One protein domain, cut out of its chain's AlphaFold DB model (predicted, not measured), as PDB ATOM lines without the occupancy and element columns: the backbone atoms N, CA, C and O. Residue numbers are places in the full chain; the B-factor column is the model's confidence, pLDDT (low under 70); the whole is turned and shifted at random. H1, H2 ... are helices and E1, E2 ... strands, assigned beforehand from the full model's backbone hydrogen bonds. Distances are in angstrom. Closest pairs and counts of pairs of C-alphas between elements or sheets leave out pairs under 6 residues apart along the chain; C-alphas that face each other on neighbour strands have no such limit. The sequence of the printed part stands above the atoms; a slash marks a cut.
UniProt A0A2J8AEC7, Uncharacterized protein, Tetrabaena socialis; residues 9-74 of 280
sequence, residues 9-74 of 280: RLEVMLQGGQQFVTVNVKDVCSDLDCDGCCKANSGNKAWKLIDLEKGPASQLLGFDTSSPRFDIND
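AT A GLANCE: This is residues 9 to 74 of the 280 residues of an uncharacterized protein of Tetrabaena socialis (UniProt A0A2J8AEC7). What is the picture? Little regular structure: helix H2 packs on a hairpin of antiparallel strands E1 and E2, mainly at E2, while short helix H1 sits apart from H2 among long loops and residues 43 to 48 stick out. What is printed? There are 66 residues, 23 in named elements, ordered E1, E2, H1, H2, of mixed class; the whole is only just compact, close to loose, with radius of gyration of the C-alphas 12.9 A and spans of 33 by 28 by 21 A.

IN THESE COORDINATES: Where are the strands? E1, residues 9 to 13, spans 13.4 A from C-alpha 9 at (143.453, -13.885, -11.150); E2, residues 20 to 24, spans 13.3 A. And the helices? H2, residues 54 to 61, spans 10.2 A to C-alpha 61 at (149.100, 3.733, -5.010); H1 is residues 37 to 41, 6.1 A.

HOW THE PARTS SIT: How do E1 and E2 pair? This antiparallel hairpin, at 151 degrees, has N 10 and O 23 within hydrogen-bond range, 2.9 A. Where are the helices? The closest C-alphas of E2 and H2, Val 21 and Leu 60, are 6.2 A apart; H1 is apart from E1 and H2. In H1 and H2 every O i to N i+4 pair is within hydrogen-bond range.

THE WHOLE: How wide? The farthest C-alphas, Ala 46 and Pro 68, are 37.2 A apart; the printed part has no cut. Which links are long? E2 to H1 and H1 to H2. Where is confidence low? 18 residues are under 70, among them 63 to 74.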
ATOM      1  N   ARG A   9     143.489 -14.707 -12.365       93.62
ATOM      2  CA  ARG A   9     143.453 -13.885 -11.150       93.62
ATOM      3  C   ARG A   9     144.867 -13.789 -10.587       93.62
ATOM      4  O   ARG A   9     145.503 -14.823 -10.396       93.62
ATOM      5  N   LEU A  10     145.346 -12.571 -10.353       92.19
ATOM      6  CA  LEU A  10     146.720 -12.278  -9.938       92.19
ATOM      7  C   LEU A  10     146.723 -11.472  -8.638       92.19
ATOM      8  O   LEU A  10     145.820 -10.671  -8.402       92.19
ATOM      9  N   GLU A  11     147.757 -11.644  -7.821       92.00
ATOM     10  CA  GLU A  11     148.099 -10.711  -6.745       92.00
ATOM     11  C   GLU A  11     149.245  -9.826  -7.230       92.00
ATOM     12  O   GLU A  11     150.300 -10.322  -7.627       92.00
ATOM     13  N   VAL A  12     149.012  -8.515  -7.258       88.25
ATOM     14  CA  VAL A  12     149.935  -7.520  -7.807       88.25
ATOM     15  C   VAL A  12     150.404  -6.610  -6.688       88.25
ATOM     16  O   VAL A  12     149.603  -6.106  -5.904       88.25
ATOM     17  N   MET A  13     151.710  -6.388  -6.622       83.44
ATOM     18  CA  MET A  13     152.357  -5.540  -5.630       83.44
ATOM     19  C   MET A  13     153.450  -4.721  -6.311       83.44
ATOM     20  O   MET A  13     154.142  -5.222  -7.199       83.44
ATOM     21  N   LEU A  14     153.631  -3.471  -5.878       80.06
ATOM     22  CA  LEU A  14     154.766  -2.663  -6.317       80.06
ATOM     23  C   LEU A  14     156.069  -3.293  -5.840       80.06
ATOM     24  O   LEU A  14     156.178  -3.746  -4.700       80.06
ATOM     25  N   GLN A  15     157.087  -3.284  -6.692       71.56
ATOM     26  CA  GLN A  15     158.393  -3.807  -6.323       71.56
ATOM     27  C   GLN A  15     158.946  -3.049  -5.101       71.56
ATOM     28  O   GLN A  15     159.193  -1.848  -5.163       71.56
ATOM     29  N   GLY A  16     159.139  -3.758  -3.983       68.62
ATOM     30  CA  GLY A  16     159.573  -3.172  -2.707       68.62
ATOM     31  C   GLY A  16     158.448  -2.617  -1.822       68.62
ATOM     32  O   GLY A  16     158.733  -2.117  -0.737       68.62
ATOM     33  N   GLY A  17     157.189  -2.712  -2.255       68.69
ATOM     34  CA  GLY A  17     156.015  -2.412  -1.439       68.69
ATOM     35  C   GLY A  17     155.673  -3.533  -0.453       68.69
ATOM     36  O   GLY A  17     156.213  -4.636  -0.529       68.69
ATOM     37  N   GLN A  18     154.759  -3.239   0.475       73.56
ATOM     38  CA  GLN A  18     154.174  -4.222   1.403       73.56
ATOM     39  C   GLN A  18     152.675  -4.458   1.165       73.56
ATOM     40  O   GLN A  18     152.071  -5.306   1.817       73.56
ATOM     41  N   GLN A  19     152.069  -3.707   0.241       73.44
ATOM     42  CA  GLN A  19     150.649  -3.780  -0.075       73.44
ATOM     43  C   GLN A  19     150.451  -4.464  -1.425       73.44
ATOM     44  O   GLN A  19     151.075  -4.081  -2.412       73.44
ATOM     45  N   PHE A  20     149.557  -5.449  -1.469       87.06
ATOM     46  CA  PHE A  20     149.146  -6.112  -2.699       87.06
ATOM     47  C   PHE A  20     147.666  -5.852  -2.982       87.06
ATOM     48  O   PHE A  20     146.866  -5.638  -2.070       87.06
ATOM     49  N   VAL A  21     147.306  -5.885  -4.261       89.12
ATOM     50  CA  VAL A  21     145.929  -5.849  -4.747       89.12
ATOM     51  C   VAL A  21     145.658  -7.101  -5.568       89.12
ATOM     52  O   VAL A  21     146.493  -7.540  -6.359       89.12
ATOM     53  N   THR A  22     144.485  -7.701  -5.385       92.00
ATOM     54  CA  THR A  22     144.059  -8.822  -6.221       92.00
ATOM     55  C   THR A  22     143.331  -8.308  -7.458       92.00
ATOM     56  O   THR A  22     142.324  -7.612  -7.340       92.00
ATOM     57  N   VAL A  23     143.797  -8.694  -8.643       91.50
ATOM     58  CA  VAL A  23     143.235  -8.270  -9.933       91.50
ATOM     59  C   VAL A  23     142.782  -9.464 -10.765       91.50
ATOM     60  O   VAL A  23     143.299 -10.573 -10.626       91.50
ATOM     61  N   ASN A  24     141.808  -9.239 -11.646       91.88
ATOM     62  CA  ASN A  24     141.416 -10.197 -12.675       91.88
ATOM     63  C   ASN A  24     141.817  -9.615 -14.028       91.88
ATOM     64  O   ASN A  24     141.386  -8.513 -14.350       91.88
ATOM     65  N   VAL A  25     142.596 -10.352 -14.815       90.06
ATOM     66  CA  VAL A  25     142.999  -9.909 -16.155       90.06
ATOM     67  C   VAL A  25     141.830 -10.149 -17.108       90.06
ATOM     68  O   VAL A  25     141.421 -11.298 -17.311       90.06
ATOM     69  N   LYS A  26     141.239  -9.072 -17.633       89.50
ATOM     70  CA  LYS A  26     140.012  -9.121 -18.449       89.50
ATOM     71  C   LYS A  26     140.227  -8.757 -19.909       89.50
ATOM     72  O   LYS A  26     139.457  -9.219 -20.745       89.50
ATOM     73  N   ASP A  27     141.280  -8.018 -20.196       84.75
ATOM     74  CA  ASP A  27     141.662  -7.548 -21.514       84.75
ATOM     75  C   ASP A  27     143.190  -7.540 -21.663       84.75
ATOM     76  O   ASP A  27     143.939  -7.986 -20.786       84.75
ATOM     77  N   VAL A  28     143.644  -7.127 -22.844       83.12
ATOM     78  CA  VAL A  28     145.056  -7.048 -23.206       83.12
ATOM     79  C   VAL A  28     145.347  -5.598 -23.556       83.12
ATOM     80  O   VAL A  28     144.635  -5.021 -24.371       83.12
ATOM     81  N   CYS A  29     146.421  -5.046 -22.991       81.75
ATOM     82  CA  CYS A  29     146.920  -3.722 -23.361       81.75
ATOM     83  C   CYS A  29     147.100  -3.651 -24.888       81.75
ATOM     84  O   CYS A  29     147.735  -4.528 -25.480       81.75
ATOM     85  N   SER A  30     146.551  -2.627 -25.537       79.69
ATOM     86  CA  SER A  30     146.701  -2.396 -26.974       79.69
ATOM     87  C   SER A  30     147.358  -1.045 -27.220       79.69
ATOM     88  O   SER A  30     146.929  -0.029 -26.683       79.69
ATOM     89  N   ASP A  31     148.364  -1.006 -28.098       75.19
ATOM     90  CA  ASP A  31     148.988   0.259 -28.509       75.19
ATOM     91  C   ASP A  31     147.996   1.179 -29.238       75.19
ATOM     92  O   ASP A  31     148.237   2.380 -29.312       75.19
ATOM     93  N   LEU A  32     146.896   0.631 -29.770       73.94
ATOM     94  CA  LEU A  32     145.831   1.414 -30.396       73.94
ATOM     95  C   LEU A  32     145.037   2.227 -29.366       73.94
ATOM     96  O   LEU A  32     144.585   3.324 -29.683       73.94
ATOM     97  N   ASP A  33     144.899   1.707 -28.146       71.50
ATOM     98  CA  ASP A  33     144.047   2.299 -27.112       71.50
ATOM     99  C   ASP A  33     144.767   3.427 -26.354       71.50
ATOM    100  O   ASP A  33     144.129   4.256 -25.711       71.50
ATOM    101  N   CYS A  34     146.098   3.487 -26.453       69.81
ATOM    102  CA  CYS A  34     146.927   4.412 -25.681       69.81
ATOM    103  C   CYS A  34     148.118   5.006 -26.456       69.81
ATOM    104  O   CYS A  34     149.102   5.422 -25.845       69.81
ATOM    105  N   ASP A  35     148.057   5.013 -27.791       74.31
ATOM    106  CA  ASP A  35     149.082   5.584 -28.680       74.31
ATOM    107  C   ASP A  35     150.512   5.063 -28.401       74.31
ATOM    108  O   ASP A  35     151.458   5.801 -28.130       74.31
ATOM    109  N   GLY A  36     150.680   3.736 -28.430       73.69
ATOM    110  CA  GLY A  36     151.994   3.087 -28.315       73.69
ATOM    111  C   GLY A  36     152.526   2.875 -26.891       73.69
ATOM    112  O   GLY A  36     153.673   2.433 -26.727       73.69
ATOM    113  N   CYS A  37     151.731   3.170 -25.857       77.81
ATOM    114  CA  CYS A  37     152.165   3.073 -24.462       77.81
ATOM    115  C   CYS A  37     152.555   1.644 -24.042       77.81
ATOM    116  O   CYS A  37     153.530   1.449 -23.313       77.81
ATOM    117  N   CYS A  38     151.850   0.619 -24.522       81.31
ATOM    118  CA  CYS A  38     152.100  -0.756 -24.109       81.31
ATOM    119  C   CYS A  38     153.458  -1.240 -24.627       81.31
ATOM    120  O   CYS A  38     154.236  -1.864 -23.901       81.31
ATOM    121  N   LYS A  39     153.802  -0.909 -25.873       80.00
ATOM    122  CA  LYS A  39     155.122  -1.194 -26.435       80.00
ATOM    123  C   LYS A  39     156.219  -0.427 -25.709       80.00
ATOM    124  O   LYS A  39     157.253  -1.026 -25.422       80.00
ATOM    125  N   ALA A  40     155.989   0.842 -25.373       78.19
ATOM    126  CA  ALA A  40     156.938   1.641 -24.599       78.19
ATOM    127  C   ALA A  40     157.204   1.046 -23.200       78.19
ATOM    128  O   ALA A  40     158.348   1.034 -22.745       78.19
ATOM    129  N   ASN A  41     156.174   0.489 -22.558       74.88
ATOM    130  CA  ASN A  41     156.237   0.027 -21.168       74.88
ATOM    131  C   ASN A  41     156.540  -1.475 -21.013       74.88
ATOM    132  O   ASN A  41     157.006  -1.904 -19.961       74.88
ATOM    133  N   SER A  42     156.341  -2.289 -22.054       73.94
ATOM    134  CA  SER A  42     156.588  -3.746 -22.022       73.94
ATOM    135  C   SER A  42     158.070  -4.154 -21.957       73.94
ATOM    136  O   SER A  42     158.393  -5.336 -21.789       73.94
ATOM    137  N   GLY A  43     158.991  -3.189 -22.057       69.69
ATOM    138  CA  GLY A  43     160.429  -3.409 -21.919       69.69
ATOM    139  C   GLY A  43     160.996  -4.432 -22.917       69.69
ATOM    140  O   GLY A  43     160.578  -4.517 -24.069       69.69
ATOM    141  N   ASN A  44     161.982  -5.224 -22.486       70.19
ATOM    142  CA  ASN A  44     162.677  -6.218 -23.322       70.19
ATOM    143  C   ASN A  44     162.042  -7.626 -23.291       70.19
ATOM    144  O   ASN A  44     162.720  -8.598 -23.622       70.19
ATOM    145  N   LYS A  45     160.766  -7.748 -22.890       67.31
ATOM    146  CA  LYS A  45     160.017  -9.019 -22.764       67.31
ATOM    147  C   LYS A  45     160.514  -9.998 -21.684       67.31
ATOM    148  O   LYS A  45     160.021 -11.121 -21.628       67.31
ATOM    149  N   ALA A  46     161.444  -9.595 -20.813       69.19
ATOM    150  CA  ALA A  46     161.846 -10.401 -19.651       69.19
ATOM    151  C   ALA A  46     160.759 -10.466 -18.556       69.19
ATOM    152  O   ALA A  46     160.798 -11.344 -17.698       69.19
ATOM    153  N   TRP A  47     159.783  -9.558 -18.606       76.19
ATOM    154  CA  TRP A  47     158.676  -9.433 -17.660       76.19
ATOM    155  C   TRP A  47     157.358  -9.297 -18.425       76.19
ATOM    156  O   TRP A  47     157.354  -8.985 -19.620       76.19
ATOM    157  N   LYS A  48     156.236  -9.540 -17.743       81.81
ATOM    158  CA  LYS A  48     154.899  -9.298 -18.295       81.81
ATOM    159  C   LYS A  48     154.458  -7.884 -17.930       81.81
ATOM    160  O   LYS A  48     154.608  -7.485 -16.778       81.81
ATOM    161  N   LEU A  49     153.922  -7.150 -18.903       82.69
ATOM    162  CA  LEU A  49     153.243  -5.884 -18.641       82.69
ATOM    163  C   LEU A  49     151.862  -6.199 -18.064       82.69
ATOM    164  O   LEU A  49     151.117  -6.976 -18.658       82.69
ATOM    165  N   ILE A  50     151.543  -5.609 -16.917       85.56
ATOM    166  CA  ILE A  50     150.203  -5.642 -16.338       85.56
ATOM    167  C   ILE A  50     149.712  -4.203 -16.344       85.56
ATOM    168  O   ILE A  50     150.264  -3.371 -15.626       85.56
ATOM    169  N   ASP A  51     148.716  -3.927 -17.178       83.62
ATOM    170  CA  ASP A  51     148.000  -2.661 -17.137       83.62
ATOM    171  C   ASP A  51     146.960  -2.706 -16.011       83.62
ATOM    172  O   ASP A  51     146.313  -3.737 -15.790       83.62
ATOM    173  N   LEU A  52     146.872  -1.632 -15.226       85.12
ATOM    174  CA  LEU A  52     146.023  -1.578 -14.040       85.12
ATOM    175  C   LEU A  52     144.948  -0.517 -14.211       85.12
ATOM    176  O   LEU A  52     145.231   0.675 -14.268       85.12
ATOM    177  N   GLU A  53     143.702  -0.966 -14.152       81.94
ATOM    178  CA  GLU A  53     142.545  -0.083 -14.118       81.94
ATOM    179  C   GLU A  53     142.528   0.837 -12.889       81.94
ATOM    180  O   GLU A  53     143.092   0.535 -11.829       81.94
ATOM    181  N   LYS A  54     141.784   1.943 -13.009       80.44
ATOM    182  CA  LYS A  54     141.677   3.018 -12.000       80.44
ATOM    183  C   LYS A  54     141.470   2.512 -10.570       80.44
ATOM    184  O   LYS A  54     142.090   3.021  -9.638       80.44
ATOM    185  N   GLY A  55     140.588   1.529 -10.385       82.50
ATOM    186  CA  GLY A  55     140.269   0.969  -9.069       82.50
ATOM    187  C   GLY A  55     141.461   0.242  -8.432       82.50
ATOM    188  O   GLY A  55     141.940   0.677  -7.383       82.50
ATOM    189  N   PRO A  56     141.968  -0.840  -9.052       84.50
ATOM    190  CA  PRO A  56     143.167  -1.531  -8.583       84.50
ATOM    191  C   PRO A  56     144.391  -0.625  -8.402       84.50
ATOM    192  O   PRO A  56     145.088  -0.740  -7.394       84.50
ATOM    193  N   ALA A  57     144.629   0.307  -9.329       82.31
ATOM    194  CA  ALA A  57     145.734   1.257  -9.234       82.31
ATOM    195  C   ALA A  57     145.594   2.180  -8.009       82.31
ATOM    196  O   ALA A  57     146.563   2.371  -7.278       82.31
ATOM    197  N   SER A  58     144.387   2.686  -7.726       80.81
ATOM    198  CA  SER A  58     144.098   3.526  -6.550       80.81
ATOM    199  C   SER A  58     144.360   2.796  -5.243       80.81
ATOM    200  O   SER A  58     144.971   3.358  -4.336       80.81
ATOM    201  N   GLN A  59     143.967   1.523  -5.160       80.75
ATOM    202  CA  GLN A  59     144.233   0.700  -3.982       80.75
ATOM    203  C   GLN A  59     145.733   0.505  -3.759       80.75
ATOM    204  O   GLN A  59     146.178   0.537  -2.617       80.75
ATOM    205  N   LEU A  60     146.501   0.324  -4.832       76.75
ATOM    206  CA  LEU A  60     147.934   0.059  -4.756       76.75
ATOM    207  C   LEU A  60     148.777   1.322  -4.500       76.75
ATOM    208  O   LEU A  60     149.825   1.240  -3.865       76.75
ATOM    209  N   LEU A  61     148.335   2.478  -5.004       75.38
ATOM    210  CA  LEU A  61     149.100   3.733  -5.010       75.38
ATOM    211  C   LEU A  61     148.539   4.807  -4.065       75.38
ATOM    212  O   LEU A  61     149.191   5.824  -3.846       75.38
ATOM    213  N   GLY A  62     147.353   4.595  -3.489       72.25
ATOM    214  CA  GLY A  62     146.786   5.445  -2.442       72.25
ATOM    215  C   GLY A  62     146.243   6.799  -2.913       72.25
ATOM    216  O   GLY A  62     146.157   7.723  -2.107       72.25
ATOM    217  N   PHE A  63     145.888   6.945  -4.193       69.75
ATOM    218  CA  PHE A  63     145.283   8.173  -4.724       69.75
ATOM    219  C   PHE A  63     143.748   8.141  -4.672       69.75
ATOM    220  O   PHE A  63     143.129   7.094  -4.870       69.75
ATOM    221  N   ASP A  64     143.128   9.302  -4.441       65.44
ATOM    222  CA  ASP A  64     141.670   9.447  -4.389       65.44
ATOM    223  C   ASP A  64     141.057   9.466  -5.797       65.44
ATOM    224  O   ASP A  64     141.415  10.268  -6.659       65.44
ATOM    225  N   THR A  65     140.100   8.570  -6.016       69.31
ATOM    226  CA  THR A  65     139.397   8.369  -7.286       69.31
ATOM    227  C   THR A  65     138.002   8.983  -7.327       69.31
ATOM    228  O   THR A  65     137.361   8.940  -8.385       69.31
ATOM    229  N   SER A  66     137.537   9.546  -6.206       67.12
ATOM    230  CA  SER A  66     136.185  10.090  -6.030       67.12
ATOM    231  C   SER A  66     135.936  11.381  -6.814       67.12
ATOM    232  O   SER A  66     134.786  11.755  -7.050       67.12
ATOM    233  N   SER A  67     137.000  12.043  -7.277       58.38
ATOM    234  CA  SER A  67     136.881  13.228  -8.120       58.38
ATOM    235  C   SER A  67     136.253  12.882  -9.480       58.38
ATOM    236  O   SER A  67     136.769  12.014 -10.193       58.38
ATOM    237  N   PRO A  68     135.209  13.612  -9.923       46.84
ATOM    238  CA  PRO A  68     134.637  13.464 -11.264       46.84
ATOM    239  C   PRO A  68     135.589  13.931 -12.379       46.84
ATOM    240  O   PRO A  68     135.269  13.792 -13.555       46.84
ATOM    241  N   ARG A  69     136.748  14.500 -12.020       50.47
ATOM    242  CA  ARG A  69     137.829  14.904 -12.931       50.47
ATOM    243  C   ARG A  69     139.091  14.053 -12.774       50.47
ATOM    244  O   ARG A  69     140.140  14.457 -13.255       50.47
ATOM    245  N   PHE A  70     139.020  12.940 -12.043       55.28
ATOM    246  CA  PHE A  70     140.160  12.042 -11.899       55.28
ATOM    247  C   PHE A  70     140.505  11.407 -13.252       55.28
ATOM    248  O   PHE A  70     139.661  10.714 -13.824       55.28
ATOM    249  N   ASP A  71     141.750  11.586 -13.686       60.16
ATOM    250  CA  ASP A  71     142.379  10.859 -14.786       60.16
ATOM    251  C   ASP A  71     143.546  10.032 -14.224       60.16
ATOM    252  O   ASP A  71     144.377  10.526 -13.461       60.16
ATOM    253  N   ILE A  72     143.595   8.747 -14.573       63.34
ATOM    254  CA  ILE A  72     144.641   7.830 -14.105       63.34
ATOM    255  C   ILE A  72     146.019   8.182 -14.685       63.34
ATOM    256  O   ILE A  72     147.048   7.849 -14.097       63.34
ATOM    257  N   ASN A  73     146.045   8.903 -15.808       61.91
ATOM    258  CA  ASN A  73     147.272   9.389 -16.429       61.91
ATOM    259  C   ASN A  73     147.941  10.514 -15.621       61.91
ATOM    260  O   ASN A  73     149.129  10.772 -15.809       61.91
ATOM    261  N   ASP A  74     147.215  11.135 -14.684       59.84
ATOM    262  CA  ASP A  74     147.725  12.200 -13.812       59.84
ATOM    263  C   ASP A  74     148.346  11.657 -12.507       59.84
ATOM    264  O   ASP A  74     148.811  12.424 -11.657       59.84
TER     265      ASP A  74